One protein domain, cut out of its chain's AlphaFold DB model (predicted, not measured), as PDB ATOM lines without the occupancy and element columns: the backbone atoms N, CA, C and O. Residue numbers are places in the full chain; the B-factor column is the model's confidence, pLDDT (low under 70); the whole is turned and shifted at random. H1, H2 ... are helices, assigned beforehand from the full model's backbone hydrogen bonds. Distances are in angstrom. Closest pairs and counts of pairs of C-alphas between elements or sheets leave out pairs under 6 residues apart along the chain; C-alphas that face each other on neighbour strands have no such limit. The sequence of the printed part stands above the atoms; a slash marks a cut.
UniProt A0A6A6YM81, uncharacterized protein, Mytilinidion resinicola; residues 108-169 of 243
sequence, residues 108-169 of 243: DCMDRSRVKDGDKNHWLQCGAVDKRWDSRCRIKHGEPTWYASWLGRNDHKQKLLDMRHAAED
ATOM      1  N   ASP A 108     -41.610 -11.299 -14.437       85.62
ATOM      2  CA  ASP A 108     -42.794 -11.426 -15.298       85.62
ATOM      3  C   ASP A 108     -42.729 -12.673 -16.198       85.62
ATOM      4  O   ASP A 108     -43.747 -13.322 -16.445       85.62
ATOM      5  N   CYS A 109     -41.534 -13.051 -16.666       82.25
ATOM      6  CA  CYS A 109     -41.319 -14.313 -17.377       82.25
ATOM      7  C   CYS A 109     -41.436 -15.523 -16.441       82.25
ATOM      8  O   CYS A 109     -42.046 -16.521 -16.825       82.25
ATOM      9  N   MET A 110     -40.893 -15.438 -15.221       81.00
ATOM     10  CA  MET A 110     -41.008 -16.513 -14.233       81.00
ATOM     11  C   MET A 110     -42.461 -16.787 -13.852       81.00
ATOM     12  O   MET A 110     -42.874 -17.945 -13.881       81.00
ATOM     13  N   ASP A 111     -43.249 -15.755 -13.551       80.94
ATOM     14  CA  ASP A 111     -44.644 -15.903 -13.128       80.94
ATOM     15  C   ASP A 111     -45.518 -16.490 -14.243       80.94
ATOM     16  O   ASP A 111     -46.273 -17.433 -14.004       80.94
ATOM     17  N   ARG A 112     -45.327 -16.056 -15.496       76.88
ATOM     18  CA  ARG A 112     -45.978 -16.695 -16.654       76.88
ATOM     19  C   ARG A 112     -45.467 -18.116 -16.932       76.88
ATOM     20  O   ARG A 112     -46.194 -18.918 -17.510       76.88
ATOM     21  N   SER A 113     -44.256 -18.478 -16.496       71.94
ATOM     22  CA  SER A 113     -43.746 -19.856 -16.598       71.94
ATOM     23  C   SER A 113     -44.309 -20.820 -15.539       71.94
ATOM     24  O   SER A 113     -44.144 -22.029 -15.681       71.94
ATOM     25  N   ARG A 114     -44.986 -20.310 -14.497       69.81
ATOM     26  CA  ARG A 114     -45.541 -21.093 -13.372       69.81
ATOM     27  C   ARG A 114     -46.964 -21.624 -13.594       69.81
ATOM     28  O   ARG A 114     -47.493 -22.302 -12.712       69.81
ATOM     29  N   VAL A 115     -47.607 -21.299 -14.718       62.97
ATOM     30  CA  VAL A 115     -49.008 -21.673 -14.982       62.97
ATOM     31  C   VAL A 115     -49.152 -23.200 -15.016       62.97
ATOM     32  O   VAL A 115     -48.440 -23.888 -15.743       62.97
ATOM     33  N   LYS A 116     -50.079 -23.732 -14.208       53.00
ATOM     34  CA  LYS A 116     -50.230 -25.181 -13.968       53.00
ATOM     35  C   LYS A 116     -50.812 -25.957 -15.155       53.00
ATOM     36  O   LYS A 116     -50.705 -27.182 -15.178       53.00
ATOM     37  N   ASP A 117     -51.393 -25.264 -16.131       50.12
ATOM     38  CA  ASP A 117     -52.084 -25.857 -17.278       50.12
ATOM     39  C   ASP A 117     -51.114 -26.366 -18.355       50.12
ATOM     40  O   ASP A 117     -50.996 -25.820 -19.455       50.12
ATOM     41  N   GLY A 118     -50.435 -27.461 -18.007       49.47
ATOM     42  CA  GLY A 118     -50.044 -28.513 -18.938       49.47
ATOM     43  C   GLY A 118     -49.158 -28.096 -20.107       49.47
ATOM     44  O   GLY A 118     -49.544 -28.300 -21.256       49.47
ATOM     45  N   ASP A 119     -47.939 -27.632 -19.810       53.47
ATOM     46  CA  ASP A 119     -46.773 -27.618 -20.710       53.47
ATOM     47  C   ASP A 119     -46.881 -26.730 -21.984       53.47
ATOM     48  O   ASP A 119     -46.080 -25.808 -22.157       53.47
ATOM     49  N   LYS A 120     -47.854 -26.957 -22.876       53.59
ATOM     50  CA  LYS A 120     -47.985 -26.326 -24.210       53.59
ATOM     51  C   LYS A 120     -48.035 -24.792 -24.203       53.59
ATOM     52  O   LYS A 120     -47.689 -24.165 -25.200       53.59
ATOM     53  N   ASN A 121     -48.480 -24.179 -23.109       55.22
ATOM     54  CA  ASN A 121     -48.780 -22.748 -23.064       55.22
ATOM     55  C   ASN A 121     -47.547 -21.824 -23.027       55.22
ATOM     56  O   ASN A 121     -47.684 -20.643 -23.345       55.22
ATOM     57  N   HIS A 122     -46.347 -22.307 -22.676       57.56
ATOM     58  CA  HIS A 122     -45.224 -21.398 -22.400       57.56
ATOM     59  C   HIS A 122     -44.815 -20.525 -23.600       57.56
ATOM     60  O   HIS A 122     -44.592 -19.331 -23.430       57.56
ATOM     61  N   TRP A 123     -44.756 -21.055 -24.825       55.81
ATOM     62  CA  TRP A 123     -44.349 -20.244 -25.985       55.81
ATOM     63  C   TRP A 123     -45.444 -19.282 -26.461       55.81
ATOM     64  O   TRP A 123     -45.127 -18.196 -26.929       55.81
ATOM     65  N   LEU A 124     -46.721 -19.596 -26.227       60.94
ATOM     66  CA  LEU A 124     -47.845 -18.678 -26.464       60.94
ATOM     67  C   LEU A 124     -47.924 -17.562 -25.400       60.94
ATOM     68  O   LEU A 124     -48.257 -16.412 -25.703       60.94
ATOM     69  N   GLN A 125     -47.593 -17.870 -24.143       58.03
ATOM     70  CA  GLN A 125     -47.714 -16.942 -23.009       58.03
ATOM     71  C   GLN A 125     -46.428 -16.167 -22.690       58.03
ATOM     72  O   GLN A 125     -46.486 -15.084 -22.109       58.03
ATOM     73  N   CYS A 126     -45.267 -16.686 -23.083       57.62
ATOM     74  CA  CYS A 126     -43.965 -16.074 -22.828       57.62
ATOM     75  C   CYS A 126     -43.144 -15.857 -24.099       57.62
ATOM     76  O   CYS A 126     -42.362 -14.915 -24.113       57.62
ATOM     77  N   GLY A 127     -43.265 -16.719 -25.112       59.50
ATOM     78  CA  GLY A 127     -42.441 -16.672 -26.323       59.50
ATOM     79  C   GLY A 127     -42.578 -15.365 -27.110       59.50
ATOM     80  O   GLY A 127     -43.495 -14.569 -26.892       59.50
ATOM     81  N   ALA A 128     -41.618 -15.139 -28.005       61.25
ATOM     82  CA  ALA A 128     -41.449 -13.867 -28.687       61.25
ATOM     83  C   ALA A 128     -42.610 -13.531 -29.637       61.25
ATOM     84  O   ALA A 128     -42.782 -14.172 -30.672       61.25
ATOM     85  N   VAL A 129     -43.344 -12.464 -29.321       59.25
ATOM     86  CA  VAL A 129     -44.267 -11.809 -30.259       59.25
ATOM     87  C   VAL A 129     -43.424 -10.863 -31.107       59.25
ATOM     88  O   VAL A 129     -42.687 -10.058 -30.544       59.25
ATOM     89  N   ASP A 130     -43.448 -11.003 -32.432       65.88
ATOM     90  CA  ASP A 130     -42.655 -10.192 -33.374       65.88
ATOM     91  C   ASP A 130     -41.160 -10.102 -33.006       65.88
ATOM     92  O   ASP A 130     -40.528  -9.047 -33.049       65.88
ATOM     93  N   LYS A 131     -40.586 -11.242 -32.592       66.50
ATOM     94  CA  LYS A 131     -39.200 -11.392 -32.094       66.50
ATOM     95  C   LYS A 131     -38.897 -10.628 -30.782       66.50
ATOM     96  O   LYS A 131     -37.753 -10.640 -30.327       66.50
ATOM     97  N   ARG A 132     -39.908 -10.053 -30.110       73.94
ATOM     98  CA  ARG A 132     -39.812  -9.422 -28.778       73.94
ATOM     99  C   ARG A 132     -40.262 -10.331 -27.631       73.94
ATOM    100  O   ARG A 132     -41.445 -10.626 -27.441       73.94
ATOM    101  N   TRP A 133     -39.276 -10.705 -26.821       78.31
ATOM    102  CA  TRP A 133     -39.373 -11.557 -25.627       78.31
ATOM    103  C   TRP A 133     -39.878 -10.817 -24.380       78.31
ATOM    104  O   TRP A 133     -40.289 -11.438 -23.402       78.31
ATOM    105  N   ASP A 134     -39.847  -9.487 -24.435       81.88
ATOM    106  CA  ASP A 134     -40.189  -8.533 -23.381       81.88
ATOM    107  C   ASP A 134     -41.554  -7.857 -23.590       81.88
ATOM    108  O   ASP A 134     -41.958  -6.996 -22.812       81.88
ATOM    109  N   SER A 135     -42.297  -8.264 -24.622       82.62
ATOM    110  CA  SER A 135     -43.590  -7.693 -25.040       82.62
ATOM    111  C   SER A 135     -44.694  -7.699 -23.967       82.62
ATOM    112  O   SER A 135     -45.699  -7.011 -24.121       82.62
ATOM    113  N   ARG A 136     -44.512  -8.451 -22.874       81.50
ATOM    114  CA  ARG A 136     -45.415  -8.535 -21.710       81.50
ATOM    115  C   ARG A 136     -44.668  -8.330 -20.378       81.50
ATOM    116  O   ARG A 136     -45.061  -8.895 -19.360       81.50
ATOM    117  N   CYS A 137     -43.557  -7.595 -20.383       84.44
ATOM    118  CA  CYS A 137     -42.679  -7.420 -19.222       84.44
ATOM    119  C   CYS A 137     -42.542  -5.941 -18.829       84.44
ATOM    120  O   CYS A 137     -42.576  -5.051 -19.675       84.44
ATOM    121  N   ARG A 138     -42.367  -5.683 -17.527       87.19
ATOM    122  CA  ARG A 138     -42.149  -4.345 -16.950       87.19
ATOM    123  C   ARG A 138     -40.778  -3.773 -17.310       87.19
ATOM    124  O   ARG A 138     -40.625  -2.559 -17.407       87.19
ATOM    125  N   ILE A 139     -39.797  -4.650 -17.521       83.38
ATOM    126  CA  ILE A 139     -38.465  -4.320 -18.035       83.38
ATOM    127  C   ILE A 139     -38.320  -4.825 -19.472       83.38
ATOM    128  O   ILE A 139     -38.818  -5.902 -19.808       83.38
ATOM    129  N   LYS A 140     -37.614  -4.062 -20.314       84.62
ATOM    130  CA  LYS A 140     -37.170  -4.545 -21.628       84.62
ATOM    131  C   LYS A 140     -36.049  -5.565 -21.437       84.62
ATOM    132  O   LYS A 140     -35.214  -5.363 -20.562       84.62
ATOM    133  N   HIS A 141     -36.034  -6.630 -22.236       81.81
ATOM    134  CA  HIS A 141     -34.992  -7.659 -22.194       81.81
ATOM    135  C   HIS A 141     -34.967  -8.553 -23.445       81.81
ATOM    136  O   HIS A 141     -35.939  -8.654 -24.196       81.81
ATOM    137  N   GLY A 142     -33.856  -9.265 -23.644       79.69
ATOM    138  CA  GLY A 142     -33.697 -10.233 -24.732       79.69
ATOM    139  C   GLY A 142     -34.223 -11.651 -24.450       79.69
ATOM    140  O   GLY A 142     -34.713 -11.977 -23.364       79.69
ATOM    141  N   GLU A 143     -34.026 -12.518 -25.448       78.56
ATOM    142  CA  GLU A 143     -34.118 -13.988 -25.377       78.56
ATOM    143  C   GLU A 143     -33.392 -14.625 -24.169       78.56
ATOM    144  O   GLU A 143     -33.928 -15.574 -23.601       78.56
ATOM    145  N   PRO A 144     -32.204 -14.168 -23.721       78.81
ATOM    146  CA  PRO A 144     -31.441 -14.898 -22.699       78.81
ATOM    147  C   PRO A 144     -32.000 -14.694 -21.293       78.81
ATOM    148  O   PRO A 144     -32.112 -15.658 -20.534       78.81
ATOM    149  N   THR A 145     -32.410 -13.464 -20.973       81.00
ATOM    150  CA  THR A 145     -33.169 -13.117 -19.762       81.00
ATOM    151  C   THR A 145     -34.443 -13.961 -19.685       81.00
ATOM    152  O   THR A 145     -34.721 -14.604 -18.672       81.00
ATOM    153  N   TRP A 146     -35.175 -14.054 -20.799       79.94
ATOM    154  CA  TRP A 146     -36.347 -14.917 -20.943       79.94
ATOM    155  C   TRP A 146     -36.017 -16.402 -20.700       79.94
ATOM    156  O   TRP A 146     -36.646 -17.058 -19.873       79.94
ATOM    157  N   TYR A 147     -34.975 -16.912 -21.356       77.31
ATOM    158  CA  TYR A 147     -34.550 -18.314 -21.312       77.31
ATOM    159  C   TYR A 147     -34.057 -18.754 -19.928       77.31
ATOM    160  O   TYR A 147     -34.247 -19.911 -19.541       77.31
ATOM    161  N   ALA A 148     -33.427 -17.849 -19.176       77.25
ATOM    162  CA  ALA A 148     -33.038 -18.065 -17.785       77.25
ATOM    163  C   ALA A 148     -34.234 -18.015 -16.818       77.25
ATOM    164  O   ALA A 148     -34.194 -18.661 -15.777       77.25
ATOM    165  N   SER A 149     -35.306 -17.309 -17.188       78.81
ATOM    166  CA  SER A 149     -36.542 -17.164 -16.400       78.81
ATOM    167  C   SER A 149     -37.526 -18.334 -16.558       78.81
ATOM    168  O   SER A 149     -38.639 -18.283 -16.040       78.81
ATOM    169  N   TRP A 150     -37.139 -19.398 -17.263       75.94
ATOM    170  CA  TRP A 150     -37.911 -20.636 -17.359       75.94
ATOM    171  C   TRP A 150     -37.825 -21.436 -16.046       75.94
ATOM    172  O   TRP A 150     -36.742 -21.889 -15.675       75.94
ATOM    173  N   LEU A 151     -38.969 -21.680 -15.391       72.69
ATOM    174  CA  LEU A 151     -39.078 -22.521 -14.184       72.69
ATOM    175  C   LEU A 151     -39.725 -23.905 -14.428       72.69
ATOM    176  O   LEU A 151     -39.966 -24.648 -13.478       72.69
ATOM    177  N   GLY A 152     -40.027 -24.261 -15.682       68.88
ATOM    178  CA  GLY A 152     -40.617 -25.556 -16.051       68.88
ATOM    179  C   GLY A 152     -39.603 -26.712 -16.135       68.88
ATOM    180  O   GLY A 152     -38.409 -26.555 -15.877       68.88
ATOM    181  N   ARG A 153     -40.048 -27.894 -16.581       70.75
ATOM    182  CA  ARG A 153     -39.187 -29.091 -16.690       70.75
ATOM    183  C   ARG A 153     -38.154 -28.981 -17.823       70.75
ATOM    184  O   ARG A 153     -38.483 -28.550 -18.927       70.75
ATOM    185  N   ASN A 154     -36.917 -29.422 -17.576       68.69
ATOM    186  CA  ASN A 154     -35.822 -29.352 -18.559       68.69
ATOM    187  C   ASN A 154     -36.006 -30.291 -19.766       68.69
ATOM    188  O   ASN A 154     -35.649 -29.911 -20.877       68.69
ATOM    189  N   ASP A 155     -36.590 -31.482 -19.582       68.50
ATOM    190  CA  ASP A 155     -36.860 -32.411 -20.693       68.50
ATOM    191  C   ASP A 155     -37.846 -31.809 -21.703       68.50
ATOM    192  O   ASP A 155     -37.739 -32.037 -22.906       68.50
ATOM    193  N   HIS A 156     -38.803 -31.023 -21.206       66.12
ATOM    194  CA  HIS A 156     -39.754 -30.320 -22.045       66.12
ATOM    195  C   HIS A 156     -39.128 -29.069 -22.670       66.12
ATOM    196  O   HIS A 156     -39.277 -28.864 -23.871       66.12
ATOM    197  N   LYS A 157     -38.341 -28.299 -21.903       71.38
ATOM    198  CA  LYS A 157     -37.558 -27.171 -22.429       71.38
ATOM    199  C   LYS A 157     -36.731 -27.566 -23.657       71.38
ATOM    200  O   LYS A 157     -36.767 -26.842 -24.644       71.38
ATOM    201  N   GLN A 158     -36.034 -28.705 -23.610       72.25
ATOM    202  CA  GLN A 158     -35.212 -29.170 -24.731       72.25
ATOM    203  C   GLN A 158     -36.056 -29.468 -25.978       72.25
ATOM    204  O   GLN A 158     -35.822 -28.850 -27.011       72.25
ATOM    205  N   LYS A 159     -37.111 -30.292 -25.850       71.00
ATOM    206  CA  LYS A 159     -38.031 -30.637 -26.957       71.00
ATOM    207  C   LYS A 159     -38.561 -29.403 -27.697       71.00
ATOM    208  O   LYS A 159     -38.760 -29.446 -28.905       71.00
ATOM    209  N   LEU A 160     -38.793 -28.304 -26.977       65.31
ATOM    210  CA  LEU A 160     -39.282 -27.049 -27.549       65.31
ATOM    211  C   LEU A 160     -38.200 -26.253 -28.300       65.31
ATOM    212  O   LEU A 160     -38.517 -25.585 -29.279       65.31
ATOM    213  N   LEU A 161     -36.937 -26.318 -27.864       70.62
ATOM    214  CA  LEU A 161     -35.807 -25.759 -28.621       70.62
ATOM    215  C   LEU A 161     -35.593 -26.546 -29.914       70.62
ATOM    216  O   LEU A 161     -35.417 -25.945 -30.968       70.62
ATOM    217  N   ASP A 162     -35.683 -27.875 -29.839       74.06
ATOM    218  CA  ASP A 162     -35.546 -28.765 -30.993       74.06
ATOM    219  C   ASP A 162     -36.641 -28.476 -32.039       74.06
ATOM    220  O   ASP A 162     -36.351 -28.341 -33.227       74.06
ATOM    221  N   MET A 163     -37.889 -28.263 -31.592       71.44
ATOM    222  CA  MET A 163     -38.995 -27.794 -32.442       71.44
ATOM    223  C   MET A 163     -38.736 -26.416 -33.067       71.44
ATOM    224  O   MET A 163     -39.167 -26.181 -34.194       71.44
ATOM    225  N   ARG A 164     -38.054 -25.500 -32.362       68.31
ATOM    226  CA  ARG A 164     -37.731 -24.173 -32.903       68.31
ATOM    227  C   ARG A 164     -36.643 -24.256 -33.968       68.31
ATOM    228  O   ARG A 164     -36.839 -23.711 -35.045       68.31
ATOM    229  N   HIS A 165     -35.550 -24.971 -33.705       70.88
ATOM    230  CA  HIS A 165     -34.482 -25.159 -34.690       70.88
ATOM    231  C   HIS A 165     -35.019 -25.838 -35.962       70.88
ATOM    232  O   HIS A 165     -34.777 -25.346 -37.056       70.88
ATOM    233  N   ALA A 166     -35.874 -26.860 -35.828       71.56
ATOM    234  CA  ALA A 166     -36.537 -27.504 -36.966       71.56
ATOM    235  C   ALA A 166     -37.481 -26.575 -37.771       71.56
ATOM    236  O   ALA A 166     -37.767 -26.859 -38.932       71.56
ATOM    237  N   ALA A 167     -37.963 -25.477 -37.179       63.88
ATOM    238  CA  ALA A 167     -38.727 -24.436 -37.872       63.88
ATOM    239  C   ALA A 167     -37.836 -23.312 -38.446       63.88
ATOM    240  O   ALA A 167     -38.243 -22.628 -39.384       63.88
ATOM    241  N   GLU A 168     -36.632 -23.120 -37.900       59.47
ATOM    242  CA  GLU A 168     -35.623 -22.166 -38.379       59.47
ATOM    243  C   GLU A 168     -34.789 -22.741 -39.549       59.47
ATOM    244  O   GLU A 168     -34.384 -21.982 -40.426       59.47
ATOM    245  N   ASP A 169     -34.620 -24.068 -39.629       50.16
ATOM    246  CA  ASP A 169     -33.895 -24.793 -40.694       50.16
ATOM    247  C   ASP A 169     -34.683 -24.972 -42.017       50.16
ATOM    248  O   ASP A 169     -34.234 -25.681 -42.919       50.16
TER     249      ASP A 169
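Overview. This is residues 108 to 169 of the 243 residues of an uncharacterized protein of Mytilinidion resinicola (UniProt A0A6A6YM81). Look first for one long helix, H4, along one side of the model, and then for a body of loops in which three short helices, H1, H2 and H3, are set; the far part of H4, residues 161 to 168, sticks out from this body together with residue 169. The long loop of residues 126 to 142 reaches away from H4 and turns back to lead into H3, and the link of residues 149 to 153 joins that body to H4. The printed part has 62 residues with four named helices, in the order H1, H2, H3, H4, and no named strand; the class is all helix, with 31 of the 62 residues in the helices. The whole is compact, with a radius of gyration of the C-alphas of 11.3 A, and its C-alphas span 30 by 28 by 17 A.

Along the chain. Begin with the longest helix, H4, residues 154 to 168. Find C-alpha 154 at (-35.822, -29.352, -18.559); from there the helix runs to C-alpha 168 at (-35.623, -22.166, -38.379), 21.1 A from first to last C-alpha, and z falls strongly between these two points. Going back along the chain you come to H3, residues 143 to 148, 8.7 A from first to last C-alpha. Before it lies H2, the four residues 122 to 125, 5.1 A from first to last C-alpha. The printed part begins with H1, residues 108 to 113, 8.6 A long by the same measure; find its C-alpha 108 at (-42.794, -11.426, -15.298).

Arrangement. Start at H4, which touches no helix: it is apart from H1, H2 and H3, with no C-alpha of these three within 8 A of one of its own. From Asn 154, step back over the tight link of five residues to reach H3. There, look at Trp 146, whose C-alpha is 6.1 A from that of Cys 109, the closest C-alphas of H3 and H1. H1 and H3 are close but not clearly touching, with 1 pair of C-alphas within 8 A. Their lines stand at a steep tilt of 63 degrees, and they run the same way. From H1, go on to H2: these two helices only just touch, with 3 pairs of C-alphas within 8 A. Their closest C-alphas are those of Ser 113 and His 122, 6.2 A apart. H2 and H3 are apart. In the backbones of H1, H3 and H4, each O of residue i and N of residue i+4 inside the helix are within hydrogen-bond range. H2, with four residues, is too short for such a pair, but its one pair of O of residue i and N of residue i+3 is within range.

Size, cuts and confidence. To measure the model end to end, take the C-alphas of Arg 138 and Asp 169, the two farthest apart, at 32.4 A. Residues 161 to 169, of which 161 to 168 belong to H4, stand free; the body without them has 53 residues, spans 27 by 19 by 18 A and has a radius of gyration of 10.4 A. The printed part has no cut. Its long link is that of 17 residues from H2 to H3, residues 126 to 142; the link of 8 residues from H1 to H2 is short. In the B-factor column you will find a mean pLDDT of 70.2 for the printed part, with 27 residues under 70, among them residues 114 to 131, 154 to 156 and 167 to 169. The mean pLDDT of H2 is 58, and that of H1 is 80.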